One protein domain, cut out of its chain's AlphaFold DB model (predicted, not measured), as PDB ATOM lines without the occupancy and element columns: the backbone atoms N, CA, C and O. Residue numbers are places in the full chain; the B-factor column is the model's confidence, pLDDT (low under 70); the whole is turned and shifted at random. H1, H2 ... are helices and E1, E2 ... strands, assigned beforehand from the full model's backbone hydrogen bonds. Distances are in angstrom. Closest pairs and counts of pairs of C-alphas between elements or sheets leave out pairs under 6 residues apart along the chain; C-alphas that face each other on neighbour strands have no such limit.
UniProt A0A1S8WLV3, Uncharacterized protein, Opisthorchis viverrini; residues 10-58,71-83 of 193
ATOM      1  N   LEU A  10      31.811  -5.328 -12.838       82.25
ATOM      2  CA  LEU A  10      32.046  -6.736 -13.171       82.25
ATOM      3  C   LEU A  10      30.836  -7.602 -12.807       82.25
ATOM      4  O   LEU A  10      30.435  -8.456 -13.593       82.25
ATOM      5  N   ILE A  11      30.230  -7.351 -11.641       83.44
ATOM      6  CA  ILE A  11      28.990  -8.011 -11.216       83.44
ATOM      7  C   ILE A  11      27.886  -7.721 -12.232       83.44
ATOM      8  O   ILE A  11      27.240  -8.650 -12.710       83.44
ATOM      9  N   LEU A  12      27.703  -6.458 -12.619       84.69
ATOM     10  CA  LEU A  12      26.673  -6.069 -13.575       84.69
ATOM     11  C   LEU A  12      26.898  -6.696 -14.959       84.69
ATOM     12  O   LEU A  12      25.949  -7.180 -15.575       84.69
ATOM     13  N   ALA A  13      28.150  -6.776 -15.413       86.25
ATOM     14  CA  ALA A  13      28.510  -7.452 -16.653       86.25
ATOM     15  C   ALA A  13      28.237  -8.968 -16.600       86.25
ATOM     16  O   ALA A  13      27.787  -9.547 -17.591       86.25
ATOM     17  N   VAL A  14      28.484  -9.624 -15.461       90.06
ATOM     18  CA  VAL A  14      28.150 -11.046 -15.260       90.06
ATOM     19  C   VAL A  14      26.636 -11.248 -15.262       90.06
ATOM     20  O   VAL A  14      26.149 -12.137 -15.958       90.06
ATOM     21  N   VAL A  15      25.884 -10.402 -14.553       90.06
ATOM     22  CA  VAL A  15      24.412 -10.450 -14.527       90.06
ATOM     23  C   VAL A  15      23.839 -10.254 -15.929       90.06
ATOM     24  O   VAL A  15      22.981 -11.033 -16.334       90.06
ATOM     25  N   TYR A  16      24.349  -9.284 -16.695       90.50
ATOM     26  CA  TYR A  16      23.955  -9.068 -18.089       90.50
ATOM     27  C   TYR A  16      24.168 -10.324 -18.935       90.50
ATOM     28  O   TYR A  16      23.247 -10.776 -19.612       90.50
ATOM     29  N   ARG A  17      25.365 -10.924 -18.866       90.75
ATOM     30  CA  ARG A  17      25.692 -12.134 -19.636       90.75
ATOM     31  C   ARG A  17      24.777 -13.295 -19.272       90.75
ATOM     32  O   ARG A  17      24.244 -13.922 -20.175       90.75
ATOM     33  N   LEU A  18      24.559 -13.549 -17.981       92.94
ATOM     34  CA  LEU A  18      23.659 -14.611 -17.525       92.94
ATOM     35  C   LEU A  18      22.232 -14.370 -18.015       92.94
ATOM     36  O   LEU A  18      21.635 -15.247 -18.631       92.94
ATOM     37  N   ALA A  19      21.702 -13.168 -17.799       90.25
ATOM     38  CA  ALA A  19      20.349 -12.831 -18.208       90.25
ATOM     39  C   ALA A  19      20.179 -12.939 -19.740       90.25
ATOM     40  O   ALA A  19      19.148 -13.427 -20.207       90.25
ATOM     41  N   HIS A  20      21.202 -12.560 -20.517       88.69
ATOM     42  CA  HIS A  20      21.225 -12.720 -21.972       88.69
ATOM     43  C   HIS A  20      21.268 -14.198 -22.382       88.69
ATOM     44  O   HIS A  20      20.529 -14.605 -23.274       88.69
ATOM     45  N   THR A  21      22.076 -15.028 -21.714       90.56
ATOM     46  CA  THR A  21      22.128 -16.479 -21.960       90.56
ATOM     47  C   THR A  21      20.788 -17.163 -21.686       90.56
ATOM     48  O   THR A  21      20.413 -18.071 -22.421       90.56
ATOM     49  N   TYR A  22      20.040 -16.713 -20.676       92.06
ATOM     50  CA  TYR A  22      18.711 -17.246 -20.364       92.06
ATOM     51  C   TYR A  22      17.576 -16.642 -21.210       92.06
ATOM     52  O   TYR A  22      16.421 -17.009 -21.013       92.06
ATOM     53  N   GLY A  23      17.870 -15.725 -22.141       85.88
ATOM     54  CA  GLY A  23      16.860 -15.114 -23.010       85.88
ATOM     55  C   GLY A  23      15.839 -14.242 -22.269       85.88
ATOM     56  O   GLY A  23      14.738 -14.029 -22.767       85.88
ATOM     57  N   LEU A  24      16.181 -13.740 -21.075       86.88
ATOM     58  CA  LEU A  24      15.276 -12.918 -20.260       86.88
ATOM     59  C   LEU A  24      15.131 -11.481 -20.783       86.88
ATOM     60  O   LEU A  24      14.225 -10.765 -20.356       86.88
ATOM     61  N   LEU A  25      16.033 -11.033 -21.661       87.75
ATOM     62  CA  LEU A  25      16.053  -9.657 -22.145       87.75
ATOM     63  C   LEU A  25      15.342  -9.563 -23.489       87.75
ATOM     64  O   LEU A  25      15.668 -10.270 -24.441       87.75
ATOM     65  N   SER A  26      14.394  -8.638 -23.572       86.94
ATOM     66  CA  SER A  26      13.699  -8.305 -24.806       86.94
ATOM     67  C   SER A  26      14.419  -7.185 -25.560       86.94
ATOM     68  O   SER A  26      14.999  -6.269 -24.966       86.94
ATOM     69  N   GLN A  27      14.359  -7.252 -26.889       86.75
ATOM     70  CA  GLN A  27      14.747  -6.166 -27.785       86.75
ATOM     71  C   GLN A  27      13.850  -6.140 -29.018       86.75
ATOM     72  O   GLN A  27      13.357  -7.175 -29.469       86.75
ATOM     73  N   VAL A  28      13.664  -4.943 -29.561       84.50
ATOM     74  CA  VAL A  28      12.949  -4.680 -30.807       84.50
ATOM     75  C   VAL A  28      13.905  -3.934 -31.726       84.50
ATOM     76  O   VAL A  28      14.545  -2.975 -31.298       84.50
ATOM     77  N   CYS A  29      14.017  -4.373 -32.975       84.00
ATOM     78  CA  CYS A  29      14.885  -3.734 -33.955       84.00
ATOM     79  C   CYS A  29      14.047  -2.977 -34.977       84.00
ATOM     80  O   CYS A  29      13.029  -3.468 -35.453       84.00
ATOM     81  N   TYR A  30      14.479  -1.776 -35.321       80.06
ATOM     82  CA  TYR A  30      13.868  -0.939 -36.335       80.06
ATOM     83  C   TYR A  30      14.836  -0.817 -37.499       80.06
ATOM     84  O   TYR A  30      16.023  -0.566 -37.298       80.06
ATOM     85  N   ARG A  31      14.334  -0.985 -38.721       75.12
ATOM     86  CA  ARG A  31      15.078  -0.648 -39.937       75.12
ATOM     87  C   ARG A  31      14.505   0.660 -40.469       75.12
ATOM     88  O   ARG A  31      13.308   0.740 -40.738       75.12
ATOM     89  N   VAL A  32      15.344   1.686 -40.549       69.81
ATOM     90  CA  VAL A  32      14.979   3.021 -41.036       69.81
ATOM     91  C   VAL A  32      15.543   3.178 -42.434       69.81
ATOM     92  O   VAL A  32      16.758   3.079 -42.598       69.81
ATOM     93  N   ASN A  33      14.687   3.418 -43.425       71.94
ATOM     94  CA  ASN A  33      15.140   3.751 -44.773       71.94
ATOM     95  C   ASN A  33      15.324   5.279 -44.884       71.94
ATOM     96  O   ASN A  33      14.483   6.036 -44.399       71.94
ATOM     97  N   ARG A  34      16.447   5.731 -45.455       65.81
ATOM     98  CA  ARG A  34      16.777   7.156 -45.638       65.81
ATOM     99  C   ARG A  34      16.236   7.742 -46.948       65.81
ATOM    100  O   ARG A  34      16.391   8.942 -47.168       65.81
ATOM    101  N   ASP A  35      15.591   6.929 -47.783       66.50
ATOM    102  CA  ASP A  35      15.015   7.369 -49.055       66.50
ATOM    103  C   ASP A  35      13.773   8.276 -48.899       66.50
ATOM    104  O   ASP A  35      13.004   8.194 -47.939       66.50
ATOM    105  N   ILE A  36      13.584   9.166 -49.881       63.66
ATOM    106  CA  ILE A  36      12.516  10.184 -49.986       63.66
ATOM    107  C   ILE A  36      11.149   9.498 -50.262       63.66
ATOM    108  O   ILE A  36      11.104   8.476 -50.947       63.66
ATOM    109  N   PRO A  37      10.014   9.991 -49.718       58.75
ATOM    110  CA  PRO A  37       8.988   9.135 -49.131       58.75
ATOM    111  C   PRO A  37       7.912   8.704 -50.132       58.75
ATOM    112  O   PRO A  37       7.014   9.476 -50.452       58.75
ATOM    113  N   ASN A  38       7.929   7.432 -50.528       59.28
ATOM    114  CA  ASN A  38       6.729   6.738 -51.022       59.28
ATOM    115  C   ASN A  38       6.287   5.595 -50.082       59.28
ATOM    116  O   ASN A  38       5.300   4.915 -50.351       59.28
ATOM    117  N   THR A  39       7.005   5.374 -48.975       61.62
ATOM    118  CA  THR A  39       6.823   4.252 -48.039       61.62
ATOM    119  C   THR A  39       7.074   4.687 -46.588       61.62
ATOM    120  O   THR A  39       7.688   5.733 -46.353       61.62
ATOM    121  N   PRO A  40       6.572   3.938 -45.584       60.09
ATOM    122  CA  PRO A  40       6.821   4.249 -44.178       60.09
ATOM    123  C   PRO A  40       8.320   4.213 -43.848       60.09
ATOM    124  O   PRO A  40       9.022   3.258 -44.170       60.09
ATOM    125  N   ILE A  41       8.784   5.251 -43.151       62.84
ATOM    126  CA  ILE A  41      10.200   5.500 -42.832       62.84
ATOM    127  C   ILE A  41      10.816   4.514 -41.825       62.84
ATOM    128  O   ILE A  41      12.037   4.396 -41.775       62.84
ATOM    129  N   ALA A  42      10.010   3.803 -41.026       61.25
ATOM    130  CA  ALA A  42      10.496   2.801 -40.076       61.25
ATOM    131  C   ALA A  42       9.459   1.696 -39.827       61.25
ATOM    132  O   ALA A  42       8.262   1.970 -39.727       61.25
ATOM    133  N   PHE A  43       9.925   0.458 -39.662       71.00
ATOM    134  CA  PHE A  43       9.100  -0.684 -39.258       71.00
ATOM    135  C   PHE A  43       9.809  -1.510 -38.180       71.00
ATOM    136  O   PHE A  43      11.034  -1.643 -38.190       71.00
ATOM    137  N   ALA A  44       9.032  -2.028 -37.224       66.69
ATOM    138  CA  ALA A  44       9.541  -2.899 -36.169       66.69
ATOM    139  C   ALA A  44       9.725  -4.320 -36.716       66.69
ATOM    140  O   ALA A  44       8.786  -4.921 -37.237       66.69
ATOM    141  N   VAL A  45      10.930  -4.856 -36.573       74.12
ATOM    142  CA  VAL A  45      11.320  -6.213 -36.952       74.12
ATOM    143  C   VAL A  45      11.731  -6.951 -35.686       74.12
ATOM    144  O   VAL A  45      12.505  -6.446 -34.866       74.12
ATOM    145  N   THR A  46      11.210  -8.158 -35.499       72.44
ATOM    146  CA  THR A  46      11.653  -9.023 -34.405       72.44
ATOM    147  C   THR A  46      13.076  -9.531 -34.673       72.44
ATOM    148  O   THR A  46      13.458  -9.721 -35.829       72.44
ATOM    149  N   PRO A  47      13.883  -9.780 -33.627       69.00
ATOM    150  CA  PRO A  47      15.286 -10.164 -33.793       69.00
ATOM    151  C   PRO A  47      15.484 -11.440 -34.633       69.00
ATOM    152  O   PRO A  47      16.437 -11.512 -35.402       69.00
ATOM    153  N   SER A  48      14.555 -12.399 -34.571       75.38
ATOM    154  CA  SER A  48      14.591 -13.616 -35.399       75.38
ATOM    155  C   SER A  48      14.348 -13.346 -36.888       75.38
ATOM    156  O   SER A  48      15.019 -13.921 -37.742       75.38
ATOM    157  N   LEU A  49      13.423 -12.440 -37.217       72.12
ATOM    158  CA  LEU A  49      13.155 -12.049 -38.604       72.12
ATOM    159  C   LEU A  49      14.310 -11.223 -39.191       72.12
ATOM    160  O   LEU A  49      14.609 -11.334 -40.381       72.12
ATOM    161  N   LEU A  50      14.993 -10.431 -38.359       72.00
ATOM    162  CA  LEU A  50      16.196  -9.692 -38.749       72.00
ATOM    163  C   LEU A  50      17.361 -10.635 -39.105       72.00
ATOM    164  O   LEU A  50      18.070 -10.419 -40.086       72.00
ATOM    165  N   GLU A  51      17.567 -11.692 -38.319       71.25
ATOM    166  CA  GLU A  51      18.612 -12.684 -38.589       71.25
ATOM    167  C   GLU A  51      18.351 -13.440 -39.902       71.25
ATOM    168  O   GLU A  51      19.252 -13.594 -40.728       71.25
ATOM    169  N   GLN A  52      17.093 -13.816 -40.150       72.56
ATOM    170  CA  GLN A  52      16.682 -14.502 -41.376       72.56
ATOM    171  C   GLN A  52      16.825 -13.620 -42.629       72.56
ATOM    172  O   GLN A  52      17.261 -14.094 -43.677       72.56
ATOM    173  N   THR A  53      16.491 -12.330 -42.529       60.94
ATOM    174  CA  THR A  53      16.655 -11.375 -43.640       60.94
ATOM    175  C   THR A  53      18.123 -11.102 -43.956       60.94
ATOM    176  O   THR A  53      18.485 -11.098 -45.128       60.94
ATOM    177  N   ARG A  54      18.996 -10.999 -42.942       61.59
ATOM    178  CA  ARG A  54      20.451 -10.882 -43.145       61.59
ATOM    179  C   ARG A  54      21.024 -12.076 -43.921       61.59
ATOM    180  O   ARG A  54      21.862 -11.887 -44.798       61.59
ATOM    181  N   TYR A  55      20.582 -13.294 -43.600       55.12
ATOM    182  CA  TYR A  55      21.018 -14.505 -44.301       55.12
ATOM    183  C   TYR A  55      20.539 -14.526 -45.762       55.12
ATOM    184  O   TYR A  55      21.333 -14.788 -46.664       55.12
ATOM    185  N   ASN A  56      19.279 -14.166 -46.016       59.72
ATOM    186  CA  ASN A  56      18.728 -14.111 -47.374       59.72
ATOM    187  C   ASN A  56      19.391 -13.029 -48.245       59.72
ATOM    188  O   ASN A  56      19.706 -13.308 -49.400       59.72
ATOM    189  N   ASP A  57      19.674 -11.846 -47.692       61.78
ATOM    190  CA  ASP A  57      20.417 -10.787 -48.395       61.78
ATOM    191  C   ASP A  57      21.844 -11.248 -48.741       61.78
ATOM    192  O   ASP A  57      22.348 -10.962 -49.825       61.78
ATOM    193  N   SER A  58      22.486 -12.028 -47.859       58.00
ATOM    194  CA  SER A  58      23.821 -12.582 -48.125       58.00
ATOM    195  C   SER A  58      23.847 -13.684 -49.193       58.00
ATOM    196  O   SER A  58      24.877 -13.873 -49.832       58.00
ATOM    197  N   ASP A  71      21.668   1.387 -50.581       55.28
ATOM    198  CA  ASP A  71      20.470   1.169 -49.777       55.28
ATOM    199  C   ASP A  71      20.791   1.648 -48.348       55.28
ATOM    200  O   ASP A  71      21.279   0.892 -47.504       55.28
ATOM    201  N   GLN A  72      20.631   2.953 -48.089       61.81
ATOM    202  CA  GLN A  72      21.059   3.632 -46.857       61.81
ATOM    203  C   GLN A  72      20.132   3.313 -45.672       61.81
ATOM    204  O   GLN A  72      19.747   4.187 -44.889       61.81
ATOM    205  N   SER A  73      19.745   2.048 -45.534       66.62
ATOM    206  CA  SER A  73      18.920   1.587 -44.434       66.62
ATOM    207  C   SER A  73      19.776   1.352 -43.188       66.62
ATOM    208  O   SER A  73      20.755   0.608 -43.211       66.62
ATOM    209  N   ILE A  74      19.418   2.003 -42.082       75.00
ATOM    210  CA  ILE A  74      20.102   1.849 -40.794       75.00
ATOM    211  C   ILE A  74      19.230   1.008 -39.879       75.00
ATOM    212  O   ILE A  74      18.050   1.305 -39.686       75.00
ATOM    213  N   VAL A  75      19.824  -0.030 -39.296       77.94
ATOM    214  CA  VAL A  75      19.176  -0.844 -38.268       77.94
ATOM    215  C   VAL A  75      19.539  -0.289 -36.895       77.94
ATOM    216  O   VAL A  75      20.717  -0.160 -36.568       77.94
ATOM    217  N   SER A  76      18.531   0.019 -36.085       81.38
ATOM    218  CA  SER A  76      18.683   0.381 -34.678       81.38
ATOM    219  C   SER A  76      17.869  -0.573 -33.808       81.38
ATOM    220  O   SER A  76      16.662  -0.727 -33.985       81.38
ATOM    221  N   CYS A  77      18.526  -1.247 -32.868       84.06
ATOM    222  CA  CYS A  77      17.856  -2.093 -31.886       84.06
ATOM    223  C   CYS A  77      17.721  -1.341 -30.564       84.06
ATOM    224  O   CYS A  77      18.632  -0.634 -30.138       84.06
ATOM    225  N   VAL A  78      16.560  -1.476 -29.930       85.94
ATOM    226  CA  VAL A  78      16.260  -0.882 -28.627       85.94
ATOM    227  C   VAL A  78      15.704  -1.953 -27.703       85.94
ATOM    228  O   VAL A  78      14.967  -2.845 -28.124       85.94
ATOM    229  N   GLY A  79      16.041  -1.862 -26.423       87.56
ATOM    230  CA  GLY A  79      15.558  -2.789 -25.406       87.56
ATOM    231  C   GLY A  79      16.653  -3.203 -24.445       87.56
ATOM    232  O   GLY A  79      17.803  -2.801 -24.583       87.56
ATOM    233  N   LEU A  80      16.288  -4.017 -23.459       86.12
ATOM    234  CA  LEU A  80      17.203  -4.420 -22.397       86.12
ATOM    235  C   LEU A  80      18.342  -5.300 -22.920       86.12
ATOM    236  O   LEU A  80      19.408  -5.295 -22.321       86.12
ATOM    237  N   ALA A  81      18.155  -6.030 -24.023       87.44
ATOM    238  CA  ALA A  81      19.229  -6.865 -24.568       87.44
ATOM    239  C   ALA A  81      20.410  -6.037 -25.102       87.44
ATOM    240  O   ALA A  81      21.536  -6.526 -25.115       87.44
ATOM    241  N   GLU A  82      20.180  -4.776 -25.466       88.50
ATOM    242  CA  GLU A  82      21.238  -3.848 -25.843       88.50
ATOM    243  C   GLU A  82      21.973  -3.368 -24.572       88.50
ATOM    244  O   GLU A  82      21.335  -2.861 -23.639       88.50
ATOM    245  N   PRO A  83      23.313  -3.499 -24.496       85.81
ATOM    246  CA  PRO A  83      24.066  -3.245 -23.271       85.81
ATOM    247  C   PRO A  83      23.818  -1.846 -22.704       85.81
ATOM    248  O   PRO A  83      23.625  -1.701 -21.500       85.81
TER     249      PRO A  83
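This is residues 10 to 58 and 71 to 83 of the 193 residues of an uncharacterized protein of Opisthorchis viverrini (UniProt A0A1S8WLV3). A narrow antiparallel sheet of three strands has one helix, H2, over one of its faces and the other face bare, while a second helix, H1, lies off beyond one end of the sheet and the turn of the E1 and E2 hairpin reaches out at the other end. Together they make a rod, spanning 47 by 21 by 16 A along its three main axes. The printed part has 62 residues, with two named helices and three named strands in the order H1, E1, E2, H2, E3, and the sheet runs E2, E1, E3. The class is mixed, helices and strands, and the whole is loose, with a radius of gyration of the C-alphas of 14.7 A.

H1, residues 10 to 21, is not on the sheet, with 0 pairs of C-alphas within 10 A. A tight link leads from it to E1, residues 27 to 32, the inner strand. E1 forms a hairpin with E2, residues 42 to 45, an edge strand antiparallel to it at 145 degrees; N 45 and O 29 are within hydrogen-bond range at 2.8 A. H2, residues 47 to 58, is on the sheet at a height over the sheet of 11.6 A. It lies over E1 and only just not over E2, on which 2 of its 12 C-alphas fall. It runs along the strands, at 15 degrees to E1 on the local plane. The closest C-alphas of E1 and H2 are those of Cys 29 and Pro 47, 6.4 A apart. E3, residues 74 to 79, is the other edge strand, antiparallel to E1 at 157 degrees, with N 30 and O 76 at 2.8 A and N 78 and O 28 at 2.9 A. H1 is apart from E2, H2 and E3. In H1 and H2 every O i to N i+4 pair is within hydrogen-bond range.

H1 begins at C-alpha 10, (32.046, -6.736, -13.171), and is 16.4 A long. E1 measures 16.1 A and E2 9.6 A from first to last C-alpha. H2 is 16.9 A long and ends at C-alpha 58, (23.821, -12.582, -48.125). E3 is 16.7 A long and ends at C-alpha 79, (15.558, -2.789, -25.406).

The two C-alphas farthest apart are those of Ile 11 and Asn 38, at 47.9 A. Residues 59 to 70 are not printed, and C-alphas 58 and 71 are 14.2 A apart across this cut, which falls in the link from H2 to E3. Of the links that are printed whole, none is long. The mean pLDDT of the printed part is 76.0, and 21 residues are under 70, among them 34 to 42, 53 to 58 and 71 to 73.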